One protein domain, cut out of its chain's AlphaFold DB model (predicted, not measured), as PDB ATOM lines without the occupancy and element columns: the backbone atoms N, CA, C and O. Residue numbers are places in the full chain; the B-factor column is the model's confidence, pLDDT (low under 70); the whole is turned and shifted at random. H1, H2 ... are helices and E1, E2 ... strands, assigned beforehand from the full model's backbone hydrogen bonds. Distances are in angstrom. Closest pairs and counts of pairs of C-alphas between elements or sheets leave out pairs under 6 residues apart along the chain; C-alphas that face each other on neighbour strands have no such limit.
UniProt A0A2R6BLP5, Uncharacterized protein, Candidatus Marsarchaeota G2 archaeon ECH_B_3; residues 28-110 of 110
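What this domain is: This is residues 28 to 110 of the 110 residues of an uncharacterized protein of Candidatus Marsarchaeota G2 archaeon ECH_B_3 (UniProt A0A2R6BLP5). A two-stranded antiparallel hairpin, E1 and E2, extends from one end of a body of three helices, where H3 packs on H1 and its first part on the end of H2. Residues 51 to 56, the hairpin's turn, stick out. The 83 printed residues, mixed in class, run H1, E1, E2, H2, H3; the whole is loose, with a radius of gyration of the C-alphas of 15.6 A and spans of 54 by 21 by 16 A.

Where its parts are: E1 is residues 44 to 50 and E2 57 to 63. H1 is residues 28 to 42, 20.7 A long, from C-alpha 28 at (6.608, -11.956, -0.332). H2 is residues 70 to 81. H3, residues 88 to 109, is 31.9 A long and ends at C-alpha 109 at (-21.275, -16.708, 2.940).

How they stand to each other: N 47 and O 60 of E1 and E2 are within hydrogen-bond range, 3.0 A. E2 and H3 are near each other. H1 and H3 touch, closest at C-alphas of Val 33 and Ala 94, 5.0 A, at a steep tilt of 43 degrees. H2 touches H3 with residues 77 to 81 alone, closest at C-alphas of Leu 81 and Ala 88, 7.0 A. In H1, H2 and H3 every O i to N i+4 pair is within hydrogen-bond range.

The domain as a whole: The C-alphas of Gly 53 and Pro 85, the two farthest apart, are 54.7 A apart. The printed part has no cut, no link is long and no printed residue is under 70 in pLDDT.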
ATOM      1  N   ALA A  28       6.921 -11.957   1.092       94.94
ATOM      2  CA  ALA A  28       6.608 -11.956  -0.332       94.94
ATOM      3  C   ALA A  28       5.486 -12.957  -0.672       94.94
ATOM      4  O   ALA A  28       4.561 -12.634  -1.412       94.94
ATOM      5  N   TYR A  29       5.503 -14.153  -0.072       96.44
ATOM      6  CA  TYR A  29       4.454 -15.161  -0.238       96.44
ATOM      7  C   TYR A  29       3.087 -14.652   0.232       96.44
ATOM      8  O   TYR A  29       2.099 -14.765  -0.492       96.44
ATOM      9  N   ARG A  30       3.025 -14.076   1.439       97.50
ATOM     10  CA  ARG A  30       1.806 -13.469   1.986       97.50
ATOM     11  C   ARG A  30       1.286 -12.368   1.066       97.50
ATOM     12  O   ARG A  30       0.082 -12.302   0.833       97.50
ATOM     13  N   ASP A  31       2.174 -11.532   0.545       97.69
ATOM     14  CA  ASP A  31       1.796 -10.411  -0.312       97.69
ATOM     15  C   ASP A  31       1.220 -10.910  -1.649       97.69
ATOM     16  O   ASP A  31       0.188 -10.409  -2.091       97.69
ATOM     17  N   VAL A  32       1.771 -11.987  -2.228       98.25
ATOM     18  CA  VAL A  32       1.173 -12.663  -3.397       98.25
ATOM     19  C   VAL A  32      -0.194 -13.264  -3.067       98.25
ATOM     20  O   VAL A  32      -1.129 -13.103  -3.850       98.25
ATOM     21  N   VAL A  33      -0.349 -13.931  -1.915       98.62
ATOM     22  CA  VAL A  33      -1.661 -14.452  -1.482       98.62
ATOM     23  C   VAL A  33      -2.683 -13.316  -1.403       98.62
ATOM     24  O   VAL A  33      -3.775 -13.451  -1.952       98.62
ATOM     25  N   ASN A  34      -2.330 -12.195  -0.769       98.44
ATOM     26  CA  ASN A  34      -3.216 -11.041  -0.627       98.44
ATOM     27  C   ASN A  34      -3.564 -10.410  -1.978       98.44
ATOM     28  O   ASN A  34      -4.739 -10.173  -2.235       98.44
ATOM     29  N   ARG A  35      -2.589 -10.237  -2.876       98.06
ATOM     30  CA  ARG A  35      -2.838  -9.705  -4.223       98.06
ATOM     31  C   ARG A  35      -3.798 -10.587  -5.021       98.06
ATOM     32  O   ARG A  35      -4.720 -10.083  -5.649       98.06
ATOM     33  N   VAL A  36      -3.640 -11.914  -4.963       98.44
ATOM     34  CA  VAL A  36      -4.587 -12.838  -5.616       98.44
ATOM     35  C   VAL A  36      -5.983 -12.701  -5.011       98.44
ATOM     36  O   VAL A  36      -6.970 -12.708  -5.739       98.44
ATOM     37  N   LEU A  37      -6.085 -12.589  -3.688       98.56
ATOM     38  CA  LEU A  37      -7.363 -12.397  -3.009       98.56
ATOM     39  C   LEU A  37      -8.038 -11.085  -3.436       98.56
ATOM     40  O   LEU A  37      -9.218 -11.107  -3.786       98.56
ATOM     41  N   GLU A  38      -7.299  -9.978  -3.451       98.25
ATOM     42  CA  GLU A  38      -7.778  -8.673  -3.922       98.25
ATOM     43  C   GLU A  38      -8.315  -8.755  -5.350       98.25
ATOM     44  O   GLU A  38      -9.436  -8.315  -5.590       98.25
ATOM     45  N   GLU A  39      -7.598  -9.415  -6.262       97.62
ATOM     46  CA  GLU A  39      -8.076  -9.637  -7.630       97.62
ATOM     47  C   GLU A  39      -9.365 -10.469  -7.677       97.62
ATOM     48  O   GLU A  39     -10.325 -10.127  -8.369       97.62
ATOM     49  N   LEU A  40      -9.443 -11.562  -6.913       97.56
ATOM     50  CA  LEU A  40     -10.641 -12.407  -6.892       97.56
ATOM     51  C   LEU A  40     -11.867 -11.673  -6.335       97.56
ATOM     52  O   LEU A  40     -12.964 -11.827  -6.875       97.56
ATOM     53  N   TRP A  41     -11.702 -10.886  -5.269       96.38
ATOM     54  CA  TRP A  41     -12.786 -10.084  -4.696       96.38
ATOM     55  C   TRP A  41     -13.122  -8.851  -5.535       96.38
ATOM     56  O   TRP A  41     -14.297  -8.496  -5.615       96.38
ATOM     57  N   GLY A  42     -12.134  -8.238  -6.189       96.81
ATOM     58  CA  GLY A  42     -12.321  -7.112  -7.107       96.81
ATOM     59  C   GLY A  42     -13.183  -7.474  -8.316       96.81
ATOM     60  O   GLY A  42     -13.923  -6.637  -8.822       96.81
ATOM     61  N   ASN A  43     -13.185  -8.749  -8.708       97.00
ATOM     62  CA  ASN A  43     -14.046  -9.288  -9.761       97.00
ATOM     63  C   ASN A  43     -15.449  -9.710  -9.274       97.00
ATOM     64  O   ASN A  43     -16.155 -10.445  -9.972       97.00
ATOM     65  N   ILE A  44     -15.874  -9.284  -8.076       95.56
ATOM     66  CA  ILE A  44     -17.224  -9.532  -7.556       95.56
ATOM     67  C   ILE A  44     -18.103  -8.290  -7.675       95.56
ATOM     68  O   ILE A  44     -17.860  -7.259  -7.055       95.56
ATOM     69  N   GLU A  45     -19.245  -8.469  -8.327       95.12
ATOM     70  CA  GLU A  45     -20.397  -7.585  -8.210       95.12
ATOM     71  C   GLU A  45     -21.449  -8.146  -7.250       95.12
ATOM     72  O   GLU A  45     -21.681  -9.356  -7.154       95.12
ATOM     73  N   TRP A  46     -22.150  -7.248  -6.559       93.56
ATOM     74  CA  TRP A  46     -23.138  -7.609  -5.547       93.56
ATOM     75  C   TRP A  46     -24.566  -7.424  -6.053       93.56
ATOM     76  O   TRP A  46     -25.094  -6.315  -6.119       93.56
ATOM     77  N   GLY A  47     -25.243  -8.534  -6.350       90.25
ATOM     78  CA  GLY A  47     -26.668  -8.525  -6.670       90.25
ATOM     79  C   GLY A  47     -27.533  -8.557  -5.408       90.25
ATOM     80  O   GLY A  47     -27.314  -9.388  -4.532       90.25
ATOM     81  N   LYS A  48     -28.567  -7.715  -5.315       91.19
ATOM     82  CA  LYS A  48     -29.567  -7.799  -4.235       91.19
ATOM     83  C   LYS A  48     -30.665  -8.797  -4.601       91.19
ATOM     84  O   LYS A  48     -31.308  -8.665  -5.639       91.19
ATOM     85  N   LYS A  49     -30.933  -9.767  -3.725       87.69
ATOM     86  CA  LYS A  49     -32.059 -10.702  -3.854       87.69
ATOM     87  C   LYS A  49     -32.898 -10.704  -2.583       87.69
ATOM     88  O   LYS A  49     -32.376 -10.877  -1.482       87.69
ATOM     89  N   LYS A  50     -34.211 -10.533  -2.735       88.00
ATOM     90  CA  LYS A  50     -35.155 -10.645  -1.621       88.00
ATOM     91  C   LYS A  50     -35.281 -12.107  -1.198       88.00
ATOM     92  O   LYS A  50     -35.466 -12.984  -2.045       88.00
ATOM     93  N   VAL A  51     -35.190 -12.374   0.102       85.25
ATOM     94  CA  VAL A  51     -35.420 -13.719   0.640       85.25
ATOM     95  C   VAL A  51     -36.919 -14.012   0.586       85.25
ATOM     96  O   VAL A  51     -37.731 -13.228   1.080       85.25
ATOM     97  N   LYS A  52     -37.308 -15.125  -0.048       78.56
ATOM     98  CA  LYS A  52     -38.723 -15.500  -0.191       78.56
ATOM     99  C   LYS A  52     -39.349 -15.673   1.198       78.56
ATOM    100  O   LYS A  52     -38.799 -16.383   2.030       78.56
ATOM    101  N   GLY A  53     -40.482 -15.011   1.437       82.81
ATOM    102  CA  GLY A  53     -41.192 -15.064   2.721       82.81
ATOM    103  C   GLY A  53     -40.624 -14.165   3.824       82.81
ATOM    104  O   GLY A  53     -41.146 -14.190   4.933       82.81
ATOM    105  N   ASN A  54     -39.598 -13.352   3.546       76.19
ATOM    106  CA  ASN A  54     -39.004 -12.458   4.539       76.19
ATOM    107  C   ASN A  54     -38.856 -11.016   4.003       76.19
ATOM    108  O   ASN A  54     -38.854 -10.776   2.792       76.19
ATOM    109  N   LYS A  55     -38.741 -10.030   4.903       82.06
ATOM    110  CA  LYS A  55     -38.476  -8.620   4.537       82.06
ATOM    111  C   LYS A  55     -36.988  -8.352   4.257       82.06
ATOM    112  O   LYS A  55     -36.638  -7.268   3.799       82.06
ATOM    113  N   GLN A  56     -36.126  -9.337   4.509       88.38
ATOM    114  CA  GLN A  56     -34.676  -9.231   4.376       88.38
ATOM    115  C   GLN A  56     -34.195  -9.357   2.920       88.38
ATOM    116  O   GLN A  56     -34.692 -10.171   2.134       88.38
ATOM    117  N   TRP A  57     -33.161  -8.580   2.592       88.12
ATOM    118  CA  TRP A  57     -32.408  -8.660   1.343       88.12
ATOM    119  C   TRP A  57     -31.056  -9.325   1.595       88.12
ATOM    120  O   TRP A  57     -30.399  -9.031   2.592       88.12
ATOM    121  N   ARG A  58     -30.636 -10.206   0.686       87.56
ATOM    122  CA  ARG A  58     -29.287 -10.781   0.664       87.56
ATOM    123  C   ARG A  58     -28.505 -10.221  -0.513       87.56
ATOM    124  O   ARG A  58     -29.066 -10.054  -1.599       87.56
ATOM    125  N   LEU A  59     -27.225  -9.952  -0.289       90.81
ATOM    126  CA  LEU A  59     -26.276  -9.687  -1.359       90.81
ATOM    127  C   LEU A  59     -25.748 -11.033  -1.857       90.81
ATOM    128  O   LEU A  59     -25.418 -11.903  -1.060       90.81
ATOM    129  N   LEU A  60     -25.730 -11.228  -3.168       91.62
ATOM    130  CA  LEU A  60     -25.223 -12.435  -3.805       91.62
ATOM    131  C   LEU A  60     -24.065 -12.046  -4.728       91.62
ATOM    132  O   LEU A  60     -24.290 -11.238  -5.636       91.62
ATOM    133  N   PRO A  61     -22.862 -12.607  -4.522       93.25
ATOM    134  CA  PRO A  61     -21.719 -12.342  -5.377       93.25
ATOM    135  C   PRO A  61     -21.944 -12.917  -6.780       93.25
ATOM    136  O   PRO A  61     -22.304 -14.090  -6.949       93.25
ATOM    137  N   ARG A  62     -21.687 -12.092  -7.790       92.75
ATOM    138  CA  ARG A  62     -21.608 -12.450  -9.208       92.75
ATOM    139  C   ARG A  62     -20.209 -12.121  -9.703       92.75
ATOM    140  O   ARG A  62     -19.670 -11.095  -9.316       92.75
ATOM    141  N   TYR A  63     -19.632 -12.989 -10.524       94.00
ATOM    142  CA  TYR A  63     -18.321 -12.720 -11.106       94.00
ATOM    143  C   TYR A  63     -18.473 -11.876 -12.370       94.00
ATOM    144  O   TYR A  63     -19.326 -12.187 -13.202       94.00
ATOM    145  N   THR A  64     -17.660 -10.832 -12.497       94.88
ATOM    146  CA  THR A  64     -17.586  -9.973 -13.691       94.88
ATOM    147  C   THR A  64     -16.824 -10.641 -14.833       94.88
ATOM    148  O   THR A  64     -17.097 -10.378 -16.001       94.88
ATOM    149  N   VAL A  65     -15.903 -11.544 -14.494       95.19
ATOM    150  CA  VAL A  65     -15.085 -12.329 -15.423       95.19
ATOM    151  C   VAL A  65     -15.101 -13.805 -15.033       95.19
ATOM    152  O   VAL A  65     -15.419 -14.158 -13.894       95.19
ATOM    153  N   ASP A  66     -14.723 -14.691 -15.956       96.00
ATOM    154  CA  ASP A  66     -14.520 -16.102 -15.620       96.00
ATOM    155  C   ASP A  66     -13.184 -16.307 -14.890       96.00
ATOM    156  O   ASP A  66     -12.178 -16.734 -15.467       96.00
ATOM    157  N   ILE A  67     -13.204 -16.046 -13.581       95.94
ATOM    158  CA  ILE A  67     -12.074 -16.259 -12.665       95.94
ATOM    159  C   ILE A  67     -11.635 -17.733 -12.574       95.94
ATOM    160  O   ILE A  67     -10.629 -18.059 -11.946       95.94
ATOM    161  N   HIS A  68     -12.405 -18.677 -13.123       95.06
ATOM    162  CA  HIS A  68     -12.068 -20.097 -13.091       95.06
ATOM    163  C   HIS A  68     -11.397 -20.580 -14.377       95.06
ATOM    164  O   HIS A  68     -10.766 -21.649 -14.333       95.06
ATOM    165  N   SER A  69     -11.462 -19.784 -15.449       97.19
ATOM    166  CA  SER A  69     -10.842 -20.072 -16.740       97.19
ATOM    167  C   SER A  69      -9.326 -20.271 -16.631       97.19
ATOM    168  O   SER A  69      -8.639 -19.702 -15.775       97.19
ATOM    169  N   GLY A  70      -8.793 -21.123 -17.511       96.31
ATOM    170  CA  GLY A  70      -7.351 -21.350 -17.611       96.31
ATOM    171  C   GLY A  70      -6.599 -20.095 -18.056       96.31
ATOM    172  O   GLY A  70      -5.518 -19.825 -17.541       96.31
ATOM    173  N   GLU A  71      -7.196 -19.309 -18.954       97.44
ATOM    174  CA  GLU A  71      -6.634 -18.052 -19.458       97.44
ATOM    175  C   GLU A  71      -6.496 -17.010 -18.349       97.44
ATOM    176  O   GLU A  71      -5.406 -16.475 -18.162       97.44
ATOM    177  N   TYR A  72      -7.547 -16.801 -17.546       97.50
ATOM    178  CA  TYR A  72      -7.497 -15.885 -16.405       97.50
ATOM    179  C   TYR A  72      -6.398 -16.278 -15.417       97.50
ATOM    180  O   TYR A  72      -5.580 -15.453 -15.018       97.50
ATOM    181  N   LYS A  73      -6.334 -17.564 -15.046       96.56
ATOM    182  CA  LYS A  73      -5.312 -18.062 -14.111       96.56
ATOM    183  C   LYS A  73      -3.899 -17.922 -14.662       96.56
ATOM    184  O   LYS A  73      -2.991 -17.635 -13.887       96.56
ATOM    185  N   ARG A  74      -3.712 -18.129 -15.968       97.75
ATOM    186  CA  ARG A  74      -2.418 -17.955 -16.631       97.75
ATOM    187  C   ARG A  74      -2.003 -16.488 -16.643       97.75
ATOM    188  O   ARG A  74      -0.912 -16.195 -16.180       97.75
ATOM    189  N   ALA A  75      -2.888 -15.582 -17.058       98.00
ATOM    190  CA  ALA A  75      -2.619 -14.144 -17.061       98.00
ATOM    191  C   ALA A  75      -2.308 -13.611 -15.652       98.00
ATOM    192  O   ALA A  75      -1.322 -12.904 -15.458       98.00
ATOM    193  N   LEU A  76      -3.091 -14.023 -14.650       97.81
ATOM    194  CA  LEU A  76      -2.832 -13.692 -13.249       97.81
ATOM    195  C   LEU A  76      -1.455 -14.197 -12.806       97.81
ATOM    196  O   LEU A  76      -0.678 -13.438 -12.239       97.81
ATOM    197  N   ARG A  77      -1.132 -15.465 -13.082       98.00
ATOM    198  CA  ARG A  77       0.168 -16.048 -12.737       98.00
ATOM    199  C   ARG A  77       1.324 -15.303 -13.400       98.00
ATOM    200  O   ARG A  77       2.297 -15.000 -12.719       98.00
ATOM    201  N   ASP A  78       1.216 -15.022 -14.693       98.25
ATOM    202  CA  ASP A  78       2.259 -14.338 -15.455       98.25
ATOM    203  C   ASP A  78       2.493 -12.925 -14.880       98.25
ATOM    204  O   ASP A  78       3.639 -12.559 -14.632       98.25
ATOM    205  N   SER A  79       1.426 -12.201 -14.504       97.56
ATOM    206  CA  SER A  79       1.521 -10.885 -13.839       97.56
ATOM    207  C   SER A  79       2.153 -10.913 -12.440       97.56
ATOM    208  O   SER A  79       2.698  -9.917 -11.972       97.56
ATOM    209  N   LEU A  80       2.062 -12.048 -11.739       97.56
ATOM    210  CA  LEU A  80       2.652 -12.221 -10.411       97.56
ATOM    211  C   LEU A  80       4.134 -12.590 -10.487       97.56
ATOM    212  O   LEU A  80       4.836 -12.430  -9.494       97.56
ATOM    213  N   LEU A  81       4.594 -13.104 -11.630       97.38
ATOM    214  CA  LEU A  81       5.976 -13.531 -11.836       97.38
ATOM    215  C   LEU A  81       6.897 -12.422 -12.351       97.38
ATOM    216  O   LEU A  81       8.105 -12.587 -12.224       97.38
ATOM    217  N   GLU A  82       6.353 -11.333 -12.901       94.06
ATOM    218  CA  GLU A  82       7.124 -10.239 -13.518       94.06
ATOM    219  C   GLU A  82       8.207  -9.671 -12.583       94.06
ATOM    220  O   GLU A  82       9.351  -9.522 -13.000       94.06
ATOM    221  N   ASP A  83       7.888  -9.503 -11.295       85.00
ATOM    222  CA  ASP A  83       8.803  -8.978 -10.270       85.00
ATOM    223  C   ASP A  83       9.078  -9.987  -9.136       85.00
ATOM    224  O   ASP A  83       9.366  -9.607  -7.999       85.00
ATOM    225  N   TRP A  84       8.944 -11.295  -9.395       93.38
ATOM    226  CA  TRP A  84       9.067 -12.319  -8.351       93.38
ATOM    227  C   TRP A  84      10.512 -12.829  -8.193       93.38
ATOM    228  O   TRP A  84      11.016 -13.518  -9.082       93.38
ATOM    229  N   PRO A  85      11.186 -12.588  -7.049       90.94
ATOM    230  CA  PRO A  85      12.609 -12.898  -6.895       90.94
ATOM    231  C   PRO A  85      12.896 -14.342  -6.440       90.94
ATOM    232  O   PRO A  85      14.057 -14.718  -6.290       90.94
ATOM    233  N   TYR A  86      11.866 -15.162  -6.192       92.00
ATOM    234  CA  TYR A  86      12.011 -16.536  -5.691       92.00
ATOM    235  C   TYR A  86      11.584 -17.581  -6.728       92.00
ATOM    236  O   TYR A  86      11.124 -17.273  -7.824       92.00
ATOM    237  N   ALA A  87      11.688 -18.865  -6.381       91.50
ATOM    238  CA  ALA A  87      11.227 -19.936  -7.259       91.50
ATOM    239  C   ALA A  87       9.724 -19.803  -7.585       91.50
ATOM    240  O   ALA A  87       8.895 -19.583  -6.698       91.50
ATOM    241  N   ALA A  88       9.363 -20.002  -8.857       93.31
ATOM    242  CA  ALA A  88       7.999 -19.801  -9.359       93.31
ATOM    243  C   ALA A  88       6.934 -20.669  -8.660       93.31
ATOM    244  O   ALA A  88       5.780 -20.261  -8.543       93.31
ATOM    245  N   HIS A  89       7.312 -21.842  -8.140       94.50
ATOM    246  CA  HIS A  89       6.371 -22.725  -7.445       94.50
ATOM    247  C   HIS A  89       5.784 -22.100  -6.166       94.50
ATOM    248  O   HIS A  89       4.712 -22.514  -5.722       94.50
ATOM    249  N   TRP A  90       6.448 -21.098  -5.578       96.19
ATOM    250  CA  TRP A  90       5.900 -20.334  -4.459       96.19
ATOM    251  C   TRP A  90       4.691 -19.498  -4.878       96.19
ATOM    252  O   TRP A  90       3.693 -19.490  -4.160       96.19
ATOM    253  N   VAL A  91       4.732 -18.887  -6.066       97.62
ATOM    254  CA  VAL A  91       3.575 -18.195  -6.660       97.62
ATOM    255  C   VAL A  91       2.452 -19.193  -6.934       97.62
ATOM    256  O   VAL A  91       1.307 -18.953  -6.555       97.62
ATOM    257  N   ASP A  92       2.771 -20.359  -7.503       97.88
ATOM    258  CA  ASP A  92       1.775 -21.408  -7.761       97.88
ATOM    259  C   ASP A  92       1.085 -21.881  -6.470       97.88
ATOM    260  O   ASP A  92      -0.131 -22.098  -6.442       97.88
ATOM    261  N   SER A  93       1.851 -22.031  -5.385       97.94
ATOM    262  CA  SER A  93       1.314 -22.354  -4.060       97.94
ATOM    263  C   SER A  93       0.448 -21.221  -3.508       97.94
ATOM    264  O   SER A  93      -0.661 -21.484  -3.044       97.94
ATOM    265  N   ALA A  94       0.899 -19.968  -3.610       98.12
ATOM    266  CA  ALA A  94       0.157 -18.802  -3.134       98.12
ATOM    267  C   ALA A  94      -1.197 -18.656  -3.845       98.12
ATOM    268  O   ALA A  94      -2.225 -18.484  -3.185       98.12
ATOM    269  N   ILE A  95      -1.230 -18.837  -5.171       98.44
ATOM    270  CA  ILE A  95      -2.471 -18.866  -5.958       98.44
ATOM    271  C   ILE A  95      -3.397 -19.973  -5.436       98.44
ATOM    272  O   ILE A  95      -4.567 -19.715  -5.146       98.44
ATOM    273  N   LYS A  96      -2.897 -21.204  -5.253       98.50
ATOM    274  CA  LYS A  96      -3.709 -22.315  -4.717       98.50
ATOM    275  C   LYS A  96      -4.287 -21.989  -3.338       98.50
ATOM    276  O   LYS A  96      -5.469 -22.250  -3.100       98.50
ATOM    277  N   THR A  97      -3.486 -21.408  -2.447       98.69
ATOM    278  CA  THR A  97      -3.928 -20.976  -1.116       98.69
ATOM    279  C   THR A  97      -5.032 -19.928  -1.216       98.69
ATOM    280  O   THR A  97      -6.086 -20.109  -0.606       98.69
ATOM    281  N   ALA A  98      -4.843 -18.885  -2.023       98.62
ATOM    282  CA  ALA A  98      -5.824 -17.819  -2.181       98.62
ATOM    283  C   ALA A  98      -7.166 -18.337  -2.734       98.62
ATOM    284  O   ALA A  98      -8.221 -18.065  -2.161       98.62
ATOM    285  N   TYR A  99      -7.150 -19.183  -3.769       98.44
ATOM    286  CA  TYR A  99      -8.377 -19.805  -4.291       98.44
ATOM    287  C   TYR A  99      -9.073 -20.705  -3.259       98.44
ATOM    288  O   TYR A  99     -10.304 -20.771  -3.234       98.44
ATOM    289  N   SER A 100      -8.316 -21.395  -2.400       98.38
ATOM    290  CA  SER A 100      -8.881 -22.199  -1.310       98.38
ATOM    291  C   SER A 100      -9.595 -21.325  -0.272       98.38
ATOM    292  O   SER A 100     -10.744 -21.609   0.084       98.38
ATOM    293  N   ILE A 101      -8.964 -20.221   0.148       98.38
ATOM    294  CA  ILE A 101      -9.555 -19.223   1.057       98.38
ATOM    295  C   ILE A 101     -10.838 -18.657   0.446       98.38
ATOM    296  O   ILE A 101     -11.896 -18.696   1.076       98.38
ATOM    297  N   PHE A 102     -10.771 -18.206  -0.805       97.19
ATOM    298  CA  PHE A 102     -11.901 -17.625  -1.521       97.19
ATOM    299  C   PHE A 102     -13.073 -18.607  -1.667       97.19
ATOM    300  O   PHE A 102     -14.229 -18.269  -1.404       97.19
ATOM    301  N   LYS A 103     -12.780 -19.868  -2.012       96.38
ATOM    302  CA  LYS A 103     -13.775 -20.945  -2.085       96.38
ATOM    303  C   LYS A 103     -14.433 -21.200  -0.728       96.38
ATOM    304  O   LYS A 103     -15.653 -21.360  -0.668       96.38
ATOM    305  N   SER A 104     -13.641 -21.247   0.344       97.44
ATOM    306  CA  SER A 104     -14.146 -21.430   1.707       97.44
ATOM    307  C   SER A 104     -15.059 -20.277   2.117       97.44
ATOM    308  O   SER A 104     -16.184 -20.510   2.558       97.44
ATOM    309  N   TRP A 105     -14.634 -19.033   1.893       96.44
ATOM    310  CA  TRP A 105     -15.448 -17.848   2.152       96.44
ATOM    311  C   TRP A 105     -16.791 -17.910   1.419       96.44
ATOM    312  O   TRP A 105     -17.838 -17.799   2.054       96.44
ATOM    313  N   ARG A 106     -16.783 -18.184   0.108       93.12
ATOM    314  CA  ARG A 106     -18.012 -18.266  -0.695       93.12
ATOM    315  C   ARG A 106     -18.980 -19.318  -0.156       93.12
ATOM    316  O   ARG A 106     -20.178 -19.060  -0.116       93.12
ATOM    317  N   LYS A 107     -18.470 -20.483   0.261       94.12
ATOM    318  CA  LYS A 107     -19.278 -21.564   0.847       94.12
ATOM    319  C   LYS A 107     -19.919 -21.162   2.178       94.12
ATOM    320  O   LYS A 107     -21.023 -21.600   2.456       94.12
ATOM    321  N   ASN A 108     -19.216 -20.387   3.002       94.00
ATOM    322  CA  ASN A 108     -19.722 -19.960   4.309       94.00
ATOM    323  C   ASN A 108     -20.609 -18.706   4.225       94.00
ATOM    324  O   ASN A 108     -21.387 -18.451   5.138       94.00
ATOM    325  N   TYR A 109     -20.485 -17.919   3.154       89.56
ATOM    326  CA  TYR A 109     -21.275 -16.708   2.940       89.56
ATOM    327  C   TYR A 109     -22.650 -16.975   2.298       89.56
ATOM    328  O   TYR A 109     -23.633 -16.328   2.666       89.56
ATOM    329  N   LEU A 110     -22.705 -17.875   1.308       84.56
ATOM    330  CA  LEU A 110     -23.912 -18.200   0.531       84.56
ATOM    331  C   LEU A 110     -24.819 -19.205   1.247       84.56
ATOM    332  O   LEU A 110     -26.043 -18.922   1.316       84.56
TER     333      LEU A 110